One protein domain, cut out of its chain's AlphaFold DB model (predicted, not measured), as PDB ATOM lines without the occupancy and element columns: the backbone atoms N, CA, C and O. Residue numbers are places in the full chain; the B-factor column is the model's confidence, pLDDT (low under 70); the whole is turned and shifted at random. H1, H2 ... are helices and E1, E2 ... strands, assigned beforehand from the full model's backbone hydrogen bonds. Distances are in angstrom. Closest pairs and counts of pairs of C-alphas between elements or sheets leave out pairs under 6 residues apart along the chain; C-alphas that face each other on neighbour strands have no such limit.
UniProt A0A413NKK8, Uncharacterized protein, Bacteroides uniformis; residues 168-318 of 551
ATOM      1  N   VAL A 168       2.271   2.298 -59.870       96.00
ATOM      2  CA  VAL A 168       3.286   1.463 -60.520       96.00
ATOM      3  C   VAL A 168       3.142   1.616 -62.033       96.00
ATOM      4  O   VAL A 168       2.175   1.140 -62.624       96.00
ATOM      5  N   LYS A 169       4.091   2.296 -62.669       95.50
ATOM      6  CA  LYS A 169       4.153   2.476 -64.121       95.50
ATOM      7  C   LYS A 169       4.997   1.376 -64.755       95.50
ATOM      8  O   LYS A 169       6.048   1.027 -64.223       95.50
ATOM      9  N   PHE A 170       4.540   0.855 -65.888       94.31
ATOM     10  CA  PHE A 170       5.226  -0.153 -66.696       94.31
ATOM     11  C   PHE A 170       5.790   0.520 -67.949       94.31
ATOM     12  O   PHE A 170       5.051   1.204 -68.656       94.31
ATOM     13  N   PHE A 171       7.073   0.308 -68.229       92.06
ATOM     14  CA  PHE A 171       7.803   0.931 -69.332       92.06
ATOM     15  C   PHE A 171       8.443  -0.115 -70.232       92.06
ATOM     16  O   PHE A 171       8.897  -1.156 -69.752       92.06
ATOM     17  N   ASN A 172       8.554   0.194 -71.521       88.31
ATOM     18  CA  ASN A 172       9.403  -0.551 -72.437       88.31
ATOM     19  C   ASN A 172      10.868  -0.138 -72.226       88.31
ATOM     20  O   ASN A 172      11.214   1.034 -72.314       88.31
ATOM     21  N   ARG A 173      11.753  -1.096 -71.954       85.56
ATOM     22  CA  ARG A 173      13.187  -0.860 -71.706       85.56
ATOM     23  C   ARG A 173      13.937  -0.308 -72.913       85.56
ATOM     24  O   ARG A 173      14.996   0.279 -72.734       85.56
ATOM     25  N   THR A 174      13.433  -0.552 -74.119       83.12
ATOM     26  CA  THR A 174      14.128  -0.204 -75.365       83.12
ATOM     27  C   THR A 174      14.020   1.286 -75.662       83.12
ATOM     28  O   THR A 174      15.004   1.906 -76.047       83.12
ATOM     29  N   ASP A 175      12.831   1.860 -75.476       87.12
ATOM     30  CA  ASP A 175      12.511   3.243 -75.854       87.12
ATOM     31  C   ASP A 175      11.963   4.087 -74.690       87.12
ATOM     32  O   ASP A 175      11.659   5.265 -74.865       87.12
ATOM     33  N   ASN A 176      11.857   3.500 -73.493       88.06
ATOM     34  CA  ASN A 176      11.332   4.120 -72.277       88.06
ATOM     35  C   ASN A 176       9.876   4.617 -72.403       88.06
ATOM     36  O   ASN A 176       9.425   5.441 -71.604       88.06
ATOM     37  N   SER A 177       9.121   4.118 -73.388       90.25
ATOM     38  CA  SER A 177       7.702   4.436 -73.556       90.25
ATOM     39  C   SER A 177       6.847   3.806 -72.451       90.25
ATOM     40  O   SER A 177       7.133   2.711 -71.959       90.25
ATOM     41  N   VAL A 178       5.789   4.510 -72.031       91.31
ATOM     42  CA  VAL A 178       4.864   4.028 -70.992       91.31
ATOM     43  C   VAL A 178       3.875   3.042 -71.606       91.31
ATOM     44  O   VAL A 178       3.041   3.417 -72.427       91.31
ATOM     45  N   ILE A 179       3.917   1.799 -71.134       91.88
ATOM     46  CA  ILE A 179       3.006   0.728 -71.546       91.88
ATOM     47  C   ILE A 179       1.653   0.893 -70.846       91.88
ATOM     48  O   ILE A 179       0.579   0.792 -71.451       91.88
ATOM     49  N   GLY A 180       1.703   1.159 -69.541       93.56
ATOM     50  CA  GLY A 180       0.516   1.314 -68.716       93.56
ATOM     51  C   GLY A 180       0.809   1.609 -67.254       93.56
ATOM     52  O   GLY A 180       1.957   1.667 -66.816       93.56
ATOM     53  N   GLU A 181      -0.264   1.820 -66.504       95.06
ATOM     54  CA  GLU A 181      -0.233   2.256 -65.111       95.06
ATOM     55  C   GLU A 181      -1.099   1.331 -64.261       95.06
ATOM     56  O   GLU A 181      -2.275   1.140 -64.561       95.06
ATOM     57  N   PHE A 182      -0.536   0.781 -63.189       94.88
ATOM     58  CA  PHE A 182      -1.235  -0.091 -62.256       94.88
ATOM     59  C   PHE A 182      -1.473   0.616 -60.919       94.88
ATOM     60  O   PHE A 182      -0.532   1.048 -60.242       94.88
ATOM     61  N   ARG A 183      -2.747   0.728 -60.536       93.19
ATOM     62  CA  ARG A 183      -3.202   1.326 -59.276       93.19
ATOM     63  C   ARG A 183      -4.449   0.591 -58.794       93.19
ATOM     64  O   ARG A 183      -5.409   0.470 -59.545       93.19
ATOM     65  N   ASP A 184      -4.426   0.122 -57.548       89.12
ATOM     66  CA  ASP A 184      -5.588  -0.450 -56.849       89.12
ATOM     67  C   ASP A 184      -6.330  -1.539 -57.651       89.12
ATOM     68  O   ASP A 184      -7.554  -1.566 -57.730       89.12
ATOM     69  N   GLY A 185      -5.570  -2.436 -58.289       91.69
ATOM     70  CA  GLY A 185      -6.122  -3.521 -59.108       91.69
ATOM     71  C   GLY A 185      -6.549  -3.099 -60.514       91.69
ATOM     72  O   GLY A 185      -6.935  -3.947 -61.304       91.69
ATOM     73  N   ILE A 186      -6.443  -1.825 -60.885       95.19
ATOM     74  CA  ILE A 186      -6.751  -1.344 -62.233       95.19
ATOM     75  C   ILE A 186      -5.446  -1.137 -62.997       95.19
ATOM     76  O   ILE A 186      -4.573  -0.387 -62.560       95.19
ATOM     77  N   PHE A 187      -5.330  -1.776 -64.160       95.44
ATOM     78  CA  PHE A 187      -4.256  -1.545 -65.117       95.44
ATOM     79  C   PHE A 187      -4.774  -0.667 -66.260       95.44
ATOM     80  O   PHE A 187      -5.484  -1.128 -67.155       95.44
ATOM     81  N   GLN A 188      -4.432   0.617 -66.244       94.62
ATOM     82  CA  GLN A 188      -4.759   1.546 -67.319       94.62
ATOM     83  C   GLN A 188      -3.732   1.395 -68.444       94.62
ATOM     84  O   GLN A 188      -2.578   1.799 -68.292       94.62
ATOM     85  N   ILE A 189      -4.159   0.857 -69.585       92.19
ATOM     86  CA  ILE A 189      -3.299   0.751 -70.769       92.19
ATOM     87  C   ILE A 189      -3.075   2.152 -71.359       92.19
ATOM     88  O   ILE A 189      -4.007   2.968 -71.395       92.19
ATOM     89  N   LYS A 190      -1.832   2.433 -71.772       89.88
ATOM     90  CA  LYS A 190      -1.407   3.699 -72.396       89.88
ATOM     91  C   LYS A 190      -0.904   3.527 -73.827       89.88
ATOM     92  O   LYS A 190      -0.961   4.498 -74.576       89.88
ATOM     93  N   GLU A 191      -0.447   2.333 -74.211       81.81
ATOM     94  CA  GLU A 191      -0.072   2.066 -75.605       81.81
ATOM     95  C   GLU A 191      -1.277   2.281 -76.539       81.81
ATOM     96  O   GLU A 191      -2.391   1.854 -76.209       81.81
ATOM     97  N   PRO A 192      -1.082   2.928 -77.702       74.81
ATOM     98  CA  PRO A 192      -2.140   3.068 -78.691       74.81
ATOM     99  C   PRO A 192      -2.471   1.710 -79.321       74.81
ATOM    100  O   PRO A 192      -1.581   0.917 -79.628       74.81
ATOM    101  N   PHE A 193      -3.757   1.459 -79.566       77.69
ATOM    102  CA  PHE A 193      -4.218   0.295 -80.322       77.69
ATOM    103  C   PHE A 193      -4.576   0.695 -81.749       77.69
ATOM    104  O   PHE A 193      -5.201   1.732 -81.971       77.69
ATOM    105  N   ASN A 194      -4.224  -0.152 -82.716       71.31
ATOM    106  CA  ASN A 194      -4.702   0.005 -84.082       71.31
ATOM    107  C   ASN A 194      -6.122  -0.556 -84.183       71.31
ATOM    108  O   ASN A 194      -6.376  -1.693 -83.770       71.31
ATOM    109  N   THR A 195      -7.024   0.231 -84.766       66.81
ATOM    110  CA  THR A 195      -8.415  -0.153 -85.031       66.81
ATOM    111  C   THR A 195      -8.488  -1.426 -85.877       66.81
ATOM    112  O   THR A 195      -7.685  -1.614 -86.795       66.81
ATOM    113  N   GLY A 196      -9.448  -2.309 -85.581       62.78
ATOM    114  CA  GLY A 196      -9.692  -3.527 -86.361       62.78
ATOM    115  C   GLY A 196      -8.689  -4.667 -86.139       62.78
ATOM    116  O   GLY A 196      -8.801  -5.707 -86.784       62.78
ATOM    117  N   LYS A 197      -7.722  -4.508 -85.227       71.38
ATOM    118  CA  LYS A 197      -6.823  -5.581 -84.782       71.38
ATOM    119  C   LYS A 197      -7.176  -6.041 -83.368       71.38
ATOM    120  O   LYS A 197      -7.649  -5.260 -82.546       71.38
ATOM    121  N   HIS A 198      -6.879  -7.303 -83.070       77.69
ATOM    122  CA  HIS A 198      -7.130  -7.899 -81.763       77.69
ATOM    123  C   HIS A 198      -6.238  -7.268 -80.679       77.69
ATOM    124  O   HIS A 198      -5.014  -7.244 -80.821       77.69
ATOM    125  N   PHE A 199      -6.804  -6.727 -79.596       80.56
ATOM    126  CA  PHE A 199      -6.023  -6.003 -78.581       80.56
ATOM    127  C   PHE A 199      -4.993  -6.885 -77.876       80.56
ATOM    128  O   PHE A 199      -3.872  -6.440 -77.621       80.56
ATOM    129  N   LEU A 200      -5.332  -8.149 -77.614       77.69
ATOM    130  CA  LEU A 200      -4.443  -9.075 -76.904       77.69
ATOM    131  C   LEU A 200      -3.164  -9.402 -77.691       77.69
ATOM    132  O   LEU A 200      -2.171  -9.830 -77.111       77.69
ATOM    133  N   GLU A 201      -3.157  -9.161 -79.003       74.19
ATOM    134  CA  GLU A 201      -1.982  -9.356 -79.858       74.19
ATOM    135  C   GLU A 201      -1.112  -8.098 -79.979       74.19
ATOM    136  O   GLU A 201       0.064  -8.177 -80.353       74.19
ATOM    137  N   GLN A 202      -1.673  -6.935 -79.649       75.62
ATOM    138  CA  GLN A 202      -1.042  -5.639 -79.878       75.62
ATOM    139  C   GLN A 202      -0.249  -5.133 -78.676       75.62
ATOM    140  O   GLN A 202       0.752  -4.456 -78.876       75.62
ATOM    141  N   ASN A 203      -0.647  -5.488 -77.451       77.81
ATOM    142  CA  ASN A 203      -0.006  -4.974 -76.242       77.81
ATOM    143  C   ASN A 203       0.877  -6.023 -75.558       77.81
ATOM    144  O   ASN A 203       0.490  -7.178 -75.380       77.81
ATOM    145  N   SER A 204       2.060  -5.596 -75.129       75.19
ATOM    146  CA  SER A 204       3.071  -6.448 -74.502       75.19
ATOM    147  C   SER A 204       2.627  -7.080 -73.171       75.19
ATOM    148  O   SER A 204       2.998  -8.221 -72.894       75.19
ATOM    149  N   ILE A 205       1.811  -6.389 -72.364       82.06
ATOM    150  CA  ILE A 205       1.324  -6.881 -71.060       82.06
ATOM    151  C   ILE A 205       0.090  -7.786 -71.178       82.06
ATOM    152  O   ILE A 205      -0.207  -8.536 -70.254       82.06
ATOM    153  N   LEU A 206      -0.641  -7.704 -72.293       80.00
ATOM    154  CA  LEU A 206      -1.860  -8.491 -72.526       80.00
ATOM    155  C   LEU A 206      -1.567  -9.868 -73.142       80.00
ATOM    156  O   LEU A 206      -2.476 -10.681 -73.313       80.00
ATOM    157  N   LYS A 207      -0.300 -10.149 -73.469       74.12
ATOM    158  CA  LYS A 207       0.122 -11.396 -74.107       74.12
ATOM    159  C   LYS A 207       0.332 -12.508 -73.082       74.12
ATOM    160  O   LYS A 207       1.159 -12.390 -72.185       74.12
ATOM    161  N   LYS A 208      -0.332 -13.644 -73.322       78.12
ATOM    162  CA  LYS A 208      -0.149 -14.961 -72.672       78.12
ATOM    163  C   LYS A 208      -0.509 -15.027 -71.183       78.12
ATOM    164  O   LYS A 208      -1.363 -15.832 -70.824       78.12
ATOM    165  N   THR A 209       0.118 -14.215 -70.338       87.38
ATOM    166  CA  THR A 209      -0.098 -14.201 -68.885       87.38
ATOM    167  C   THR A 209      -0.610 -12.836 -68.468       87.38
ATOM    168  O   THR A 209      -0.038 -11.824 -68.854       87.38
ATOM    169  N   LEU A 210      -1.664 -12.805 -67.658       91.31
ATOM    170  CA  LEU A 210      -2.246 -11.572 -67.135       91.31
ATOM    171  C   LEU A 210      -1.936 -11.426 -65.646       91.31
ATOM    172  O   LEU A 210      -1.689 -12.412 -64.949       91.31
ATOM    173  N   ILE A 211      -1.969 -10.190 -65.156       94.06
ATOM    174  CA  ILE A 211      -1.839  -9.888 -63.732       94.06
ATOM    175  C   ILE A 211      -3.121 -10.362 -63.031       94.06
ATOM    176  O   ILE A 211      -4.206  -9.895 -63.386       94.06
ATOM    177  N   PRO A 212      -3.032 -11.279 -62.051       94.81
ATOM    178  CA  PRO A 212      -4.203 -11.751 -61.324       94.81
ATOM    179  C   PRO A 212      -4.972 -10.635 -60.618       94.81
ATOM    180  O   PRO A 212      -4.365  -9.687 -60.120       94.81
ATOM    181  N   ASN A 213      -6.297 -10.770 -60.529       95.19
ATOM    182  CA  ASN A 213      -7.201  -9.788 -59.913       95.19
ATOM    183  C   ASN A 213      -7.073  -8.361 -60.479       95.19
ATOM    184  O   ASN A 213      -7.449  -7.394 -59.813       95.19
ATOM    185  N   ALA A 214      -6.532  -8.215 -61.692       96.50
ATOM    186  CA  ALA A 214      -6.452  -6.935 -62.371       96.50
ATOM    187  C   ALA A 214      -7.694  -6.672 -63.234       96.50
ATOM    188  O   ALA A 214      -8.293  -7.587 -63.802       96.50
ATOM    189  N   VAL A 215      -8.033  -5.398 -63.397       97.31
ATOM    190  CA  VAL A 215      -8.964  -4.911 -64.415       97.31
ATOM    191  C   VAL A 215      -8.170  -4.092 -65.419       97.31
ATOM    192  O   VAL A 215      -7.698  -2.997 -65.110       97.31
ATOM    193  N   TYR A 216      -8.016  -4.613 -66.632       95.12
ATOM    194  CA  TYR A 216      -7.368  -3.890 -67.716       95.12
ATOM    195  C   TYR A 216      -8.361  -2.928 -68.350       95.12
ATOM    196  O   TYR A 216      -9.355  -3.351 -68.938       95.12
ATOM    197  N   LYS A 217      -8.079  -1.632 -68.233       94.56
ATOM    198  CA  LYS A 217      -8.871  -0.567 -68.840       94.56
ATOM    199  C   LYS A 217      -8.211  -0.106 -70.129       94.56
ATOM    200  O   LYS A 217      -7.145   0.515 -70.107       94.56
ATOM    201  N   ILE A 218      -8.881  -0.382 -71.240       91.06
ATOM    202  CA  ILE A 218      -8.444  -0.038 -72.592       91.06
ATOM    203  C   ILE A 218      -9.378   1.038 -73.139       91.06
ATOM    204  O   ILE A 218     -10.600   0.910 -73.067       91.06
ATOM    205  N   LYS A 219      -8.794   2.111 -73.678       86.00
ATOM    206  CA  LYS A 219      -9.526   3.130 -74.433       86.00
ATOM    207  C   LYS A 219      -9.291   2.880 -75.918       86.00
ATOM    208  O   LYS A 219      -8.148   2.939 -76.364       86.00
ATOM    209  N   GLY A 220     -10.358   2.572 -76.645       77.06
ATOM    210  CA  GLY A 220     -10.340   2.464 -78.100       77.06
ATOM    211  C   GLY A 220     -10.506   3.828 -78.774       77.06
ATOM    212  O   GLY A 220     -10.520   4.876 -78.120       77.06
ATOM    213  N   ALA A 221     -10.656   3.817 -80.099       72.69
ATOM    214  CA  ALA A 221     -11.003   5.014 -80.861       72.69
ATOM    215  C   ALA A 221     -12.401   5.543 -80.475       72.69
ATOM    216  O   ALA A 221     -13.245   4.796 -79.987       72.69
ATOM    217  N   ASN A 222     -12.658   6.833 -80.712       71.06
ATOM    218  CA  ASN A 222     -13.999   7.438 -80.653       71.06
ATOM    219  C   ASN A 222     -14.786   7.218 -79.339       71.06
ATOM    220  O   ASN A 222     -16.011   7.177 -79.354       71.06
ATOM    221  N   GLY A 223     -14.099   7.099 -78.197       72.12
ATOM    222  CA  GLY A 223     -14.736   6.957 -76.879       72.12
ATOM    223  C   GLY A 223     -15.052   5.518 -76.454       72.12
ATOM    224  O   GLY A 223     -15.506   5.323 -75.324       72.12
ATOM    225  N   MET A 224     -14.751   4.518 -77.292       82.75
ATOM    226  CA  MET A 224     -14.895   3.101 -76.942       82.75
ATOM    227  C   MET A 224     -14.079   2.763 -75.695       82.75
ATOM    228  O   MET A 224     -12.915   3.153 -75.559       82.75
ATOM    229  N   THR A 225     -14.679   2.008 -74.781       88.94
ATOM    230  CA  THR A 225     -14.008   1.569 -73.554       88.94
ATOM    231  C   THR A 225     -14.192   0.077 -73.371       88.94
ATOM    232  O   THR A 225     -15.308  -0.421 -73.496       88.94
ATOM    233  N   TYR A 226     -13.104  -0.609 -73.022       92.69
ATOM    234  CA  TYR A 226     -13.100  -2.030 -72.696       92.69
ATOM    235  C   TYR A 226     -12.530  -2.222 -71.293       92.69
ATOM    236  O   TYR A 226     -11.530  -1.595 -70.926       92.69
ATOM    237  N   LEU A 227     -13.167  -3.097 -70.520       95.50
ATOM    238  CA  LEU A 227     -12.707  -3.534 -69.208       95.50
ATOM    239  C   LEU A 227     -12.549  -5.050 -69.234       95.50
ATOM    240  O   LEU A 227     -13.540  -5.780 -69.296       95.50
ATOM    241  N   TYR A 228     -11.308  -5.527 -69.184       95.12
ATOM    242  CA  TYR A 228     -11.025  -6.954 -69.050       95.12
ATOM    243  C   TYR A 228     -10.697  -7.265 -67.598       95.12
ATOM    244  O   TYR A 228      -9.636  -6.903 -67.094       95.12
ATOM    245  N   HIS A 229     -11.626  -7.931 -66.929       96.50
ATOM    246  CA  HIS A 229     -11.483  -8.380 -65.553       96.50
ATOM    247  C   HIS A 229     -10.787  -9.729 -65.531       96.50
ATOM    248  O   HIS A 229     -11.144 -10.642 -66.282       96.50
ATOM    249  N   VAL A 230      -9.813  -9.848 -64.643       95.31
ATOM    250  CA  VAL A 230      -8.986 -11.034 -64.484       95.31
ATOM    251  C   VAL A 230      -9.214 -11.623 -63.101       95.31
ATOM    252  O   VAL A 230      -9.277 -10.891 -62.119       95.31
ATOM    253  N   ASP A 231      -9.376 -12.941 -63.019       93.56
ATOM    254  CA  ASP A 231      -9.508 -13.652 -61.748       93.56
ATOM    255  C   ASP A 231      -8.165 -13.829 -61.024       93.56
ATOM    256  O   ASP A 231      -7.104 -13.373 -61.465       93.56
ATOM    257  N   ASP A 232      -8.203 -14.507 -59.884       92.44
ATOM    258  CA  ASP A 232      -7.035 -14.749 -59.046       92.44
ATOM    259  C   ASP A 232      -5.998 -15.681 -59.688       92.44
ATOM    260  O   ASP A 232      -4.855 -15.696 -59.230       92.44
ATOM    261  N   LEU A 233      -6.337 -16.414 -60.752       90.88
ATOM    262  CA  LEU A 233      -5.419 -17.286 -61.486       90.88
ATOM    263  C   LEU A 233      -4.789 -16.601 -62.704       90.88
ATOM    264  O   LEU A 233      -3.822 -17.131 -63.262       90.88
ATOM    265  N   GLY A 234      -5.269 -15.415 -63.086       90.69
ATOM    266  CA  GLY A 234      -4.794 -14.704 -64.274       90.69
ATOM    267  C   GLY A 234      -5.619 -14.997 -65.534       90.69
ATOM    268  O   GLY A 234      -5.101 -14.857 -66.642       90.69
ATOM    269  N   ARG A 235      -6.878 -15.436 -65.395       89.69
ATOM    270  CA  ARG A 235      -7.802 -15.736 -66.507       89.69
ATOM    271  C   ARG A 235      -8.871 -14.651 -66.621       89.69
ATOM    272  O   ARG A 235      -9.245 -14.053 -65.619       89.69
ATOM    273  N   PHE A 236      -9.419 -14.425 -67.816       91.56
ATOM    274  CA  PHE A 236     -10.565 -13.522 -67.966       91.56
ATOM    275  C   PHE A 236     -11.781 -14.052 -67.204       91.56
ATOM    276  O   PHE A 236     -12.261 -15.141 -67.493       91.56
ATOM    277  N   SER A 237     -12.305 -13.264 -66.273       94.38
ATOM    278  CA  SER A 237     -13.548 -13.559 -65.554       94.38
ATOM    279  C   SER A 237     -14.737 -12.811 -66.150       94.38
ATOM    280  O   SER A 237     -15.857 -13.325 -66.190       94.38
ATOM    281  N   LYS A 238     -14.496 -11.597 -66.649       96.19
ATOM    282  CA  LYS A 238     -15.514 -10.735 -67.242       96.19
ATOM    283  C   LYS A 238     -14.886  -9.793 -68.263       96.19
ATOM    284  O   LYS A 238     -13.802  -9.265 -68.040       96.19
ATOM    285  N   ILE A 239     -15.587  -9.553 -69.359       95.56
ATOM    286  CA  ILE A 239     -15.236  -8.561 -70.371       95.56
ATOM    287  C   ILE A 239     -16.420  -7.615 -70.518       95.56
ATOM    288  O   ILE A 239     -17.540  -8.061 -70.759       95.56
ATOM    289  N   GLU A 240     -16.174  -6.319 -70.366       96.38
ATOM    290  CA  GLU A 240     -17.154  -5.268 -70.634       96.38
ATOM    291  C   GLU A 240     -16.662  -4.395 -71.774       96.38
ATOM    292  O   GLU A 240     -15.478  -4.067 -71.834       96.38
ATOM    293  N   ALA A 241     -17.575  -4.008 -72.653       94.75
ATOM    294  CA  ALA A 241     -17.322  -3.060 -73.718       94.75
ATOM    295  C   ALA A 241     -18.516  -2.114 -73.866       94.75
ATOM    296  O   ALA A 241     -19.665  -2.545 -73.742       94.75
ATOM    297  N   THR A 242     -18.236  -0.840 -74.121       93.50
ATOM    298  CA  THR A 242     -19.257   0.210 -74.233       93.50
ATOM    299  C   THR A 242     -19.069   1.000 -75.516       93.50
ATOM    300  O   THR A 242     -17.949   1.431 -75.809       93.50
ATOM    301  N   GLY A 243     -20.171   1.210 -76.239       90.75
ATOM    302  CA  GLY A 243     -20.217   2.002 -77.465       90.75
ATOM    303  C   GLY A 243     -19.351   1.442 -78.593       90.75
ATOM    304  O   GLY A 243     -18.690   2.209 -79.284       90.75
ATOM    305  N   ILE A 244     -19.301   0.119 -78.746       90.44
ATOM    306  CA  ILE A 244     -18.497  -0.563 -79.770       90.44
ATOM    307  C   ILE A 244     -19.316  -0.861 -81.032       90.44
ATOM    308  O   ILE A 244     -20.546  -0.795 -81.018       90.44
ATOM    309  N   ASP A 245     -18.640  -1.191 -82.133       88.44
ATOM    310  CA  ASP A 245     -19.281  -1.700 -83.348       88.44
ATOM    311  C   ASP A 245     -19.364  -3.243 -83.371       88.44
ATOM    312  O   ASP A 245     -18.863  -3.944 -82.483       88.44
ATOM    313  N   ALA A 246     -20.032  -3.798 -84.387       87.19
ATOM    314  CA  ALA A 246     -20.234  -5.244 -84.490       87.19
ATOM    315  C   ALA A 246     -18.934  -6.038 -84.740       87.19
ATOM    316  O   ALA A 246     -18.837  -7.197 -84.325       87.19
ATOM    317  N   ASN A 247     -17.938  -5.440 -85.402       86.00
ATOM    318  CA  ASN A 247     -16.643  -6.077 -85.633       86.00
ATOM    319  C   ASN A 247     -15.840  -6.134 -84.335       86.00
ATOM    320  O   ASN A 247     -15.287  -7.182 -84.013       86.00
ATOM    321  N   GLU A 248     -15.835  -5.042 -83.572       87.31
ATOM    322  CA  GLU A 248     -15.211  -4.932 -82.253       87.31
ATOM    323  C   GLU A 248     -15.838  -5.896 -81.234       87.31
ATOM    324  O   GLU A 248     -15.126  -6.499 -80.425       87.31
ATOM    325  N   LEU A 249     -17.157  -6.121 -81.310       88.50
ATOM    326  CA  LEU A 249     -17.839  -7.146 -80.513       88.50
ATOM    327  C   LEU A 249     -17.278  -8.537 -80.825       88.50
ATOM    328  O   LEU A 249     -17.004  -9.320 -79.916       88.50
ATOM    329  N   LEU A 250     -17.099  -8.861 -82.105       86.00
ATOM    330  CA  LEU A 250     -16.581 -10.168 -82.489       86.00
ATOM    331  C   LEU A 250     -15.103 -10.315 -82.113       86.00
ATOM    332  O   LEU A 250     -14.754 -11.274 -81.430       86.00
ATOM    333  N   SER A 251     -14.249  -9.381 -82.529       83.81
ATOM    334  CA  SER A 251     -12.799  -9.482 -82.358       83.81
ATOM    335  C   SER A 251     -12.387  -9.350 -80.893       83.81
ATOM    336  O   SER A 251     -11.787 -10.265 -80.347       83.81
ATOM    337  N   ASN A 252     -12.744  -8.249 -80.232       86.44
ATOM    338  CA  ASN A 252     -12.162  -7.840 -78.952       86.44
ATOM    339  C   ASN A 252     -13.017  -8.208 -77.733       86.44
ATOM    340  O   ASN A 252     -12.624  -7.931 -76.598       86.44
ATOM    341  N   VAL A 253     -14.176  -8.839 -77.928       85.69
ATOM    342  CA  VAL A 253     -15.037  -9.291 -76.823       85.69
ATOM    343  C   VAL A 253     -15.304 -10.788 -76.912       85.69
ATOM    344  O   VAL A 253     -15.001 -11.520 -75.972       85.69
ATOM    345  N   VAL A 254     -15.836 -11.263 -78.038       83.06
ATOM    346  CA  VAL A 254     -16.204 -12.678 -78.208       83.06
ATOM    347  C   VAL A 254     -14.973 -13.552 -78.453       83.06
ATOM    348  O   VAL A 254     -14.828 -14.589 -77.810       83.06
ATOM    349  N   LEU A 255     -14.074 -13.127 -79.345       76.56
ATOM    350  CA  LEU A 255     -12.851 -13.857 -79.698       76.56
ATOM    351  C   LEU A 255     -11.654 -13.532 -78.798       76.56
ATOM    352  O   LEU A 255     -10.594 -14.133 -78.959       76.56
ATOM    353  N   ALA A 256     -11.842 -12.692 -77.776       75.75
ATOM    354  CA  ALA A 256     -10.826 -12.419 -76.759       75.75
ATOM    355  C   ALA A 256     -10.327 -13.693 -76.042       75.75
ATOM    356  O   ALA A 256      -9.261 -13.694 -75.426       75.75
ATOM    357  N   LYS A 257     -11.078 -14.801 -76.116       77.94
ATOM    358  CA  LYS A 257     -10.669 -16.108 -75.602       77.94
ATOM    359  C   LYS A 257     -10.725 -17.174 -76.701       77.94
ATOM    360  O   LYS A 257     -11.799 -17.562 -77.139       77.94
ATOM    361  N   GLU A 258      -9.562 -17.729 -77.042       62.66
ATOM    362  CA  GLU A 258      -9.355 -18.666 -78.166       62.66
ATOM    363  C   GLU A 258     -10.002 -20.069 -78.002       62.66
ATOM    364  O   GLU A 258     -10.004 -20.845 -78.950       62.66
ATOM    365  N   ASN A 259     -10.623 -20.387 -76.850       68.94
ATOM    366  CA  ASN A 259     -11.222 -21.706 -76.540       68.94
ATOM    367  C   ASN A 259     -12.705 -21.609 -76.119       68.94
ATOM    368  O   ASN A 259     -13.112 -22.176 -75.098       68.94
ATOM    369  N   LEU A 260     -13.494 -20.807 -76.835       77.25
ATOM    370  CA  LEU A 260     -14.931 -20.644 -76.604       77.25
ATOM    371  C   LEU A 260     -15.736 -21.190 -77.785       77.25
ATOM    372  O   LEU A 260     -15.989 -20.484 -78.761       77.25
ATOM    373  N   ASN A 261     -16.205 -22.429 -77.671       79.06
ATOM    374  CA  ASN A 261     -17.134 -23.026 -78.621       79.06
ATOM    375  C   ASN A 261     -18.554 -23.016 -78.050       79.06
ATOM    376  O   ASN A 261     -18.997 -23.951 -77.391       79.06
ATOM    377  N   LEU A 262     -19.293 -21.944 -78.324       83.00
ATOM    378  CA  LEU A 262     -20.660 -21.753 -77.820       83.00
ATOM    379  C   LEU A 262     -21.742 -22.336 -78.756       83.00
ATOM    380  O   LEU A 262     -22.944 -22.132 -78.559       83.00
ATOM    381  N   GLY A 263     -21.324 -23.059 -79.800       80.06
ATOM    382  CA  GLY A 263     -22.207 -23.764 -80.726       80.06
ATOM    383  C   GLY A 263     -23.048 -22.880 -81.656       80.06
ATOM    384  O   GLY A 263     -22.969 -21.652 -81.689       80.06
ATOM    385  N   ALA A 264     -23.899 -23.533 -82.453       81.06
ATOM    386  CA  ALA A 264     -24.720 -22.863 -83.468       81.06
ATOM    387  C   ALA A 264     -25.799 -21.935 -82.875       81.06
ATOM    388  O   ALA A 264     -26.190 -20.960 -83.522       81.06
ATOM    389  N   GLY A 265     -26.273 -22.223 -81.656       84.69
ATOM    390  CA  GLY A 265     -27.252 -21.392 -80.949       84.69
ATOM    391  C   GLY A 265     -26.714 -19.989 -80.673       84.69
ATOM    392  O   GLY A 265     -27.365 -19.004 -81.025       84.69
ATOM    393  N   TRP A 266     -25.483 -19.907 -80.159       88.62
ATOM    394  CA  TRP A 266     -24.749 -18.653 -80.003       88.62
ATOM    395  C   TRP A 266     -24.608 -17.907 -81.330       88.62
ATOM    396  O   TRP A 266     -25.016 -16.753 -81.433       88.62
ATOM    397  N   THR A 267     -24.122 -18.576 -82.381       86.19
ATOM    398  CA  THR A 267     -23.936 -17.957 -83.704       86.19
ATOM    399  C   THR A 267     -25.237 -17.375 -84.257       86.19
ATOM    400  O   THR A 267     -25.239 -16.287 -84.833       86.19
ATOM    401  N   LYS A 268     -26.367 -18.069 -84.073       89.00
ATOM    402  CA  LYS A 268     -27.684 -17.583 -84.502       89.00
ATOM    403  C   LYS A 268     -28.102 -16.326 -83.735       89.00
ATOM    404  O   LYS A 268     -28.626 -15.406 -84.356       89.00
ATOM    405  N   LYS A 269     -27.866 -16.281 -82.421       90.75
ATOM    406  CA  LYS A 269     -28.176 -15.127 -81.561       90.75
ATOM    407  C   LYS A 269     -27.271 -13.936 -81.847       90.75
ATOM    408  O   LYS A 269     -27.760 -12.827 -81.990       90.75
ATOM    409  N   LEU A 270     -25.971 -14.153 -82.018       90.00
ATOM    410  CA  LEU A 270     -25.036 -13.073 -82.322       90.00
ATOM    411  C   LEU A 270     -25.420 -12.343 -83.623       90.00
ATOM    412  O   LEU A 270     -25.372 -11.120 -83.678       90.00
ATOM    413  N   ARG A 271     -25.926 -13.071 -84.633       89.81
ATOM    414  CA  ARG A 271     -26.452 -12.488 -85.885       89.81
ATOM    415  C   ARG A 271     -27.678 -11.584 -85.704       89.81
ATOM    416  O   ARG A 271     -28.015 -10.853 -86.632       89.81
ATOM    417  N   THR A 272     -28.380 -11.642 -84.569       91.38
ATOM    418  CA  THR A 272     -29.515 -10.742 -84.300       91.38
ATOM    419  C   THR A 272     -29.079  -9.397 -83.726       91.38
ATOM    420  O   THR A 272     -29.895  -8.481 -83.678       91.38
ATOM    421  N   VAL A 273     -27.818  -9.256 -83.304       90.62
ATOM    422  CA  VAL A 273     -27.248  -7.974 -82.876       90.62
ATOM    423  C   VAL A 273     -27.012  -7.124 -84.126       90.62
ATOM    424  O   VAL A 273     -26.124  -7.412 -84.924       90.62
ATOM    425  N   ARG A 274     -27.856  -6.108 -84.336       85.69
ATOM    426  CA  ARG A 274     -27.772  -5.192 -85.482       85.69
ATOM    427  C   ARG A 274     -27.302  -3.822 -85.007       85.69
ATOM    428  O   ARG A 274     -27.944  -3.244 -84.138       85.69
ATOM    429  N   GLN A 275     -26.229  -3.323 -85.608       85.06
ATOM    430  CA  GLN A 275     -25.762  -1.951 -85.408       85.06
ATOM    431  C   GLN A 275     -26.609  -0.963 -86.219       85.06
ATOM    432  O   GLN A 275     -27.092  -1.297 -87.308       85.06
ATOM    433  N   THR A 276     -26.776   0.256 -85.714       82.69
ATOM    434  CA  THR A 276     -27.368   1.357 -86.484       82.69
ATOM    435  C   THR A 276     -26.379   1.919 -87.509       82.69
ATOM    436  O   THR A 276     -25.182   1.631 -87.491       82.69
ATOM    437  N   SER A 277     -26.868   2.772 -88.413       80.31
ATOM    438  CA  SER A 277     -26.033   3.470 -89.401       80.31
ATOM    439  C   SER A 277     -25.006   4.426 -88.785       80.31
ATOM    440  O   SER A 277     -24.058   4.807 -89.467       80.31
ATOM    441  N   LYS A 278     -25.183   4.817 -87.516       75.12
ATOM    442  CA  LYS A 278     -24.237   5.666 -86.779       75.12
ATOM    443  C   LYS A 278     -23.028   4.878 -86.253       75.12
ATOM    444  O   LYS A 278     -21.993   5.492 -86.008       75.12
ATOM    445  N   GLY A 279     -23.152   3.553 -86.119       81.69
ATOM    446  CA  GLY A 279     -22.158   2.692 -85.471       81.69
ATOM    447  C   GLY A 279     -21.986   2.998 -83.977       81.69
ATOM    448  O   GLY A 279     -22.606   3.921 -83.450       81.69
ATOM    449  N   ASN A 280     -21.113   2.240 -83.305       85.88
ATOM    450  CA  ASN A 280     -20.696   2.492 -81.917       85.88
ATOM    451  C   ASN A 280     -21.852   2.550 -80.900       85.88
ATOM    452  O   ASN A 280     -21.841   3.342 -79.960       85.88
ATOM    453  N   ASP A 281     -22.872   1.718 -81.098       90.31
ATOM    454  CA  ASP A 281     -24.116   1.690 -80.325       90.31
ATOM    455  C   ASP A 281     -24.358   0.349 -79.619       90.31
ATOM    456  O   ASP A 281     -25.470   0.081 -79.147       90.31
ATOM    457  N   ILE A 282     -23.325  -0.498 -79.554       93.06
ATOM    458  CA  ILE A 282     -23.370  -1.800 -78.900       93.06
ATOM    459  C   ILE A 282     -22.642  -1.732 -77.558       93.06
ATOM    460  O   ILE A 282     -21.478  -1.344 -77.483       93.06
ATOM    461  N   ASP A 283     -23.317  -2.211 -76.514       95.00
ATOM    462  CA  ASP A 283     -22.718  -2.477 -75.209       95.00
ATOM    463  C   ASP A 283     -22.743  -3.979 -74.951       95.00
ATOM    464  O   ASP A 283     -23.768  -4.641 -75.147       95.00
ATOM    465  N   ALA A 284     -21.636  -4.527 -74.467       96.00
ATOM    466  CA  ALA A 284     -21.511  -5.951 -74.208       96.00
ATOM    467  C   ALA A 284     -20.915  -6.218 -72.831       96.00
ATOM    468  O   ALA A 284     -19.972  -5.569 -72.387       96.00
ATOM    469  N   THR A 285     -21.460  -7.221 -72.154       97.31
ATOM    470  CA  THR A 285     -20.892  -7.815 -70.950       97.31
ATOM    471  C   THR A 285     -20.871  -9.325 -71.120       97.31
ATOM    472  O   THR A 285     -21.914  -9.965 -71.243       97.31
ATOM    473  N   ILE A 286     -19.671  -9.892 -71.116       95.75
ATOM    474  CA  ILE A 286     -19.417 -11.326 -71.216       95.75
ATOM    475  C   ILE A 286     -18.818 -11.780 -69.893       95.75
ATOM    476  O   ILE A 286     -17.765 -11.296 -69.495       95.75
ATOM    477  N   ILE A 287     -19.478 -12.701 -69.196       95.62
ATOM    478  CA  ILE A 287     -18.988 -13.290 -67.945       95.62
ATOM    479  C   ILE A 287     -18.612 -14.741 -68.221       95.62
ATOM    480  O   ILE A 287     -19.455 -15.524 -68.661       95.62
ATOM    481  N   LEU A 288     -17.364 -15.099 -67.932       92.94
ATOM    482  CA  LEU A 288     -16.831 -16.442 -68.124       92.94
ATOM    483  C   LEU A 288     -16.907 -17.214 -66.805       92.94
ATOM    484  O   LEU A 288     -16.469 -16.736 -65.760       92.94
ATOM    485  N   LYS A 289     -17.476 -18.418 -66.849       90.44
ATOM    486  CA  LYS A 289     -17.557 -19.327 -65.701       90.44
ATOM    487  C   LYS A 289     -16.578 -20.475 -65.881       90.44
ATOM    488  O   LYS A 289     -16.507 -21.038 -66.964       90.44
ATOM    489  N   TYR A 290     -15.898 -20.863 -64.810       86.62
ATOM    490  CA  TYR A 290     -14.968 -21.997 -64.751       86.62
ATOM    491  C   TYR A 290     -15.433 -22.947 -63.643       86.62
ATOM    492  O   TYR A 290     -15.998 -22.465 -62.661       86.62
ATOM    493  N   ALA A 291     -15.226 -24.263 -63.775       74.56
ATOM    494  CA  ALA A 291     -15.541 -25.183 -62.671       74.56
ATOM    495  C   ALA A 291     -14.341 -25.460 -61.750       74.56
ATOM    496  O   ALA A 291     -14.538 -25.875 -60.610       74.56
ATOM    497  N   ASP A 292     -13.115 -25.214 -62.215       73.25
ATOM    498  CA  ASP A 292     -11.878 -25.471 -61.476       73.25
ATOM    499  C   ASP A 292     -10.770 -24.445 -61.808       73.25
ATOM    500  O   ASP A 292     -11.051 -23.312 -62.214       73.25
ATOM    501  N   ASP A 293      -9.503 -24.823 -61.597       67.50
ATOM    502  CA  ASP A 293      -8.304 -24.036 -61.909       67.50
ATOM    503  C   ASP A 293      -7.852 -24.154 -63.383       67.50
ATOM    504  O   ASP A 293      -6.807 -23.629 -63.767       67.50
ATOM    505  N   GLY A 294      -8.648 -24.804 -64.236       70.75
ATOM    506  CA  GLY A 294      -8.399 -24.989 -65.658       70.75
ATOM    507  C   GLY A 294      -8.525 -23.707 -66.486       70.75
ATOM    508  O   GLY A 294      -9.079 -22.690 -66.086       70.75
ATOM    509  N   THR A 295      -8.006 -23.723 -67.708       75.00
ATOM    510  CA  THR A 295      -7.938 -22.521 -68.565       75.00
ATOM    511  C   THR A 295      -9.141 -22.334 -69.490       75.00
ATOM    512  O   THR A 295      -9.236 -21.297 -70.160       75.00
ATOM    513  N   THR A 296     -10.019 -23.336 -69.562       78.56
ATOM    514  CA  THR A 296     -11.169 -23.400 -70.471       78.56
ATOM    515  C   THR A 296     -12.449 -23.084 -69.693       78.56
ATOM    516  O   THR A 296     -12.717 -23.754 -68.698       78.56
ATOM    517  N   PRO A 297     -13.232 -22.070 -70.097       84.94
ATOM    518  CA  PRO A 297     -14.506 -21.756 -69.455       84.94
ATOM    519  C   PRO A 297     -15.526 -22.885 -69.645       84.94
ATOM    520  O   PRO A 297     -15.615 -23.432 -70.737       84.94
ATOM    521  N   LEU A 298     -16.335 -23.164 -68.626       85.75
ATOM    522  CA  LEU A 298     -17.516 -24.036 -68.665       85.75
ATOM    523  C   LEU A 298     -18.665 -23.413 -69.449       85.75
ATOM    524  O   LEU A 298     -19.359 -24.082 -70.206       85.75
ATOM    525  N   ALA A 299     -18.903 -22.129 -69.222       88.38
ATOM    526  CA  ALA A 299     -20.030 -21.427 -69.803       88.38
ATOM    527  C   ALA A 299     -19.742 -19.934 -69.871       88.38
ATOM    528  O   ALA A 299     -18.896 -19.399 -69.148       88.38
ATOM    529  N   VAL A 300     -20.512 -19.261 -70.711       92.56
ATOM    530  CA  VAL A 300     -20.489 -17.818 -70.879       92.56
ATOM    531  C   VAL A 300     -21.884 -17.276 -70.626       92.56
ATOM    532  O   VAL A 300     -22.842 -17.717 -71.252       92.56
ATOM    533  N   LYS A 301     -22.011 -16.294 -69.734       95.19
ATOM    534  CA  LYS A 301     -23.212 -15.458 -69.660       95.19
ATOM    535  C   LYS A 301     -22.971 -14.205 -70.490       95.19
ATOM    536  O   LYS A 301     -22.018 -13.479 -70.220       95.19
ATOM    537  N   ALA A 302     -23.830 -13.966 -71.473       95.81
ATOM    538  CA  ALA A 302     -23.748 -12.809 -72.349       95.81
ATOM    539  C   ALA A 302     -24.944 -11.879 -72.123       95.81
ATOM    540  O   ALA A 302     -26.100 -12.288 -72.240       95.81
ATOM    541  N   ASP A 303     -24.644 -10.619 -71.838       96.62
ATOM    542  CA  ASP A 303     -25.591  -9.512 -71.796       96.62
ATOM    543  C   ASP A 303     -25.156  -8.493 -72.862       96.62
ATOM    544  O   ASP A 303     -24.143  -7.816 -72.695       96.62
ATOM    545  N   ILE A 304     -25.885  -8.410 -73.980       96.19
ATOM    546  CA  ILE A 304     -25.560  -7.520 -75.110       96.19
ATOM    547  C   ILE A 304     -26.753  -6.617 -75.405       96.19
ATOM    548  O   ILE A 304     -27.889  -7.087 -75.556       96.19
ATOM    549  N   LYS A 305     -26.484  -5.316 -75.504       94.81
ATOM    550  CA  LYS A 305     -27.433  -4.285 -75.911       94.81
ATOM    551  C   LYS A 305     -26.989  -3.668 -77.232       94.81
ATOM    552  O   LYS A 305     -25.797  -3.506 -77.452       94.81
ATOM    553  N   ALA A 306     -27.948  -3.308 -78.071       92.62
ATOM    554  CA  ALA A 306     -27.732  -2.485 -79.257       92.62
ATOM    555  C   ALA A 306     -28.793  -1.382 -79.263       92.62
ATOM    556  O   ALA A 306     -29.965  -1.681 -79.018       92.62
ATOM    557  N   ASP A 307     -28.395  -0.125 -79.474       88.06
ATOM    558  CA  ASP A 307     -29.297   1.039 -79.413       88.06
ATOM    559  C   ASP A 307     -30.121   1.061 -78.105       88.06
ATOM    560  O   ASP A 307     -31.349   1.153 -78.090       88.06
ATOM    561  N   ASN A 308     -29.436   0.847 -76.973       85.75
ATOM    562  CA  ASN A 308     -30.011   0.722 -75.624       85.75
ATOM    563  C   ASN A 308     -31.054  -0.399 -75.425       85.75
ATOM    564  O   ASN A 308     -31.575  -0.568 -74.318       85.75
ATOM    565  N   LYS A 309     -31.333  -1.218 -76.442       90.88
ATOM    566  CA  LYS A 309     -32.259  -2.352 -76.363       90.88
ATOM    567  C   LYS A 309     -31.493  -3.624 -76.048       90.88
ATOM    568  O   LYS A 309     -30.480  -3.925 -76.672       90.88
ATOM    569  N   LYS A 310     -31.990  -4.400 -75.085       94.38
ATOM    570  CA  LYS A 310     -31.393  -5.689 -74.719       94.38
ATOM    571  C   LYS A 310     -31.671  -6.720 -75.813       94.38
ATOM    572  O   LYS A 310     -32.830  -7.035 -76.066       94.38
ATOM    573  N   ILE A 311     -30.617  -7.242 -76.440       94.25
ATOM    574  CA  ILE A 311     -30.715  -8.222 -77.533       94.25
ATOM    575  C   ILE A 311     -30.379  -9.629 -77.034       94.25
ATOM    576  O   ILE A 311     -31.089 -10.581 -77.346       94.25
ATOM    577  N   ILE A 312     -29.311  -9.758 -76.242       94.44
ATOM    578  CA  ILE A 312     -28.871 -11.032 -75.657       94.44
ATOM    579  C   ILE A 312     -28.806 -10.872 -74.140       94.44
ATOM    580  O   ILE A 312     -28.391  -9.832 -73.627       94.44
ATOM    581  N   SER A 313     -29.282 -11.888 -73.426       95.50
ATOM    582  CA  SER A 313     -29.368 -11.924 -71.963       95.50
ATOM    583  C   SER A 313     -29.452 -13.369 -71.475       95.50
ATOM    584  O   SER A 313     -30.380 -13.746 -70.756       95.50
ATOM    585  N   GLU A 314     -28.543 -14.217 -71.926       95.06
ATOM    586  CA  GLU A 314     -28.642 -15.656 -71.689       95.06
ATOM    587  C   GLU A 314     -27.263 -16.281 -71.472       95.06
ATOM    588  O   GLU A 314     -26.226 -15.631 -71.630       95.06
ATOM    589  N   SER A 315     -27.260 -17.528 -71.004       93.38
ATOM    590  CA  SER A 315     -26.035 -18.302 -70.799       93.38
ATOM    591  C   SER A 315     -25.888 -19.346 -71.895       93.38
ATOM    592  O   SER A 315     -26.867 -19.976 -72.284       93.38
ATOM    593  N   PHE A 316     -24.659 -19.532 -72.353       90.00
ATOM    594  CA  PHE A 316     -24.271 -20.502 -73.363       90.00
ATOM    595  C   PHE A 316     -23.218 -21.423 -72.764       90.00
ATOM    596  O   PHE A 316     -22.244 -20.958 -72.169       90.00
ATOM    597  N   GLU A 317     -23.417 -22.727 -72.901       86.62
ATOM    598  CA  GLU A 317     -22.419 -23.711 -72.496       86.62
ATOM    599  C   GLU A 317     -21.256 -23.706 -73.485       86.62
ATOM    600  O   GLU A 317     -21.451 -23.563 -74.696       86.62
ATOM    601  N   ASN A 318     -20.043 -23.859 -72.966       83.56
ATOM    602  CA  ASN A 318     -18.892 -24.129 -73.803       83.56
ATOM    603  C   ASN A 318     -18.883 -25.619 -74.136       83.56
ATOM    604  O   ASN A 318     -18.641 -26.459 -73.270       83.56
TER     605      ASN A 318
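What this domain is: This is residues 168 to 318 of the 551 residues of an uncharacterized protein of Bacteroides uniformis (UniProt A0A413NKK8). One broad, twisted wall of nine strands has two short helices, H2 and H3, packed on one face over its E6 to E9 part, and its other face is bare of named helices. A third, very short helix, H1, sits in the crossover from E3 to E4, off the sheet but near H2. The printed part has 151 residues, with named elements in the order E1 E2 E3 H1 E4 E5 E6 H2 H3 E7 E8 E9; the mixed sheet has this same order of strands, and the class is mixed, helices and strands. The whole is compact, with a radius of gyration of the C-alphas of 15.6 A and spans of 46 by 41 by 24 A.

How they stand to each other: E1 (residues 168 to 172), E2 (178 to 183) and E3 (186 to 189) form a meander, each strand the antiparallel neighbour of the one before; N 170 and O 180 are 2.9 A apart, N 181 and O 188 2.9 A. E3, H1 (199 to 202) and E4 (215 to 219) make a strand-helix-strand unit, two parallel neighbour strands with a helix between, its crossover right-handed; N 187 and O 215 are 2.8 A apart. E4, E5 (225 to 230) and E6 (236 to 244) are a second meander, with N 216 to O 228 at 2.8 A and N 227 to O 240 at 2.8 A. H2 (246 to 254) lies over E6 and E7 (282 to 289), along the strands, at a height over the sheet of 8.9 A; the closest C-alphas of H2 and E6 are those of Val 253 and Ile 239, 6.5 A apart. H1 is close to H2 but not clearly touching, Phe 199 and Asn 252 having the closest C-alphas at 6.4 A. E6 and E7 are antiparallel, with N 239 to O 286 at 2.8 A. E7, E8 (299 to 306) and E9 (309 to 317) are the third meander, with N 285 to O 303 at 2.8 A and N 302 to O 314 at 2.9 A. H3 (263 to 270) lies over E9 at a height over the sheet of 9.1 A, on the same face as H2; its closest C-alpha pair with E9 is Trp 266 and Phe 316, 6.9 A. H2 and H3 are apart. Each O i to N i+4 pair is within hydrogen-bond range in H3 and 4 of 5 in H2, while H1 is too short for such a pair.

Where its parts are: E1 begins at C-alpha 168 (3.286, 1.463, -60.520). E6 measures 19.2 A, E7 22.7 A, E8 22.5 A and E9 23.8 A; H2 measures 10.5 A and H3 11.2 A. E9 ends at C-alpha 317 (-22.419, -23.711, -72.496).

The domain as a whole: The C-alphas farthest apart, of Asn 176 and Gly 265, are 47.1 A apart. The printed part has no cut; the links H1 to E4 and H3 to E7 are long. Mean pLDDT of the printed part is 86.9, with residues 195 to 196, 258 to 259 and 293 under 70.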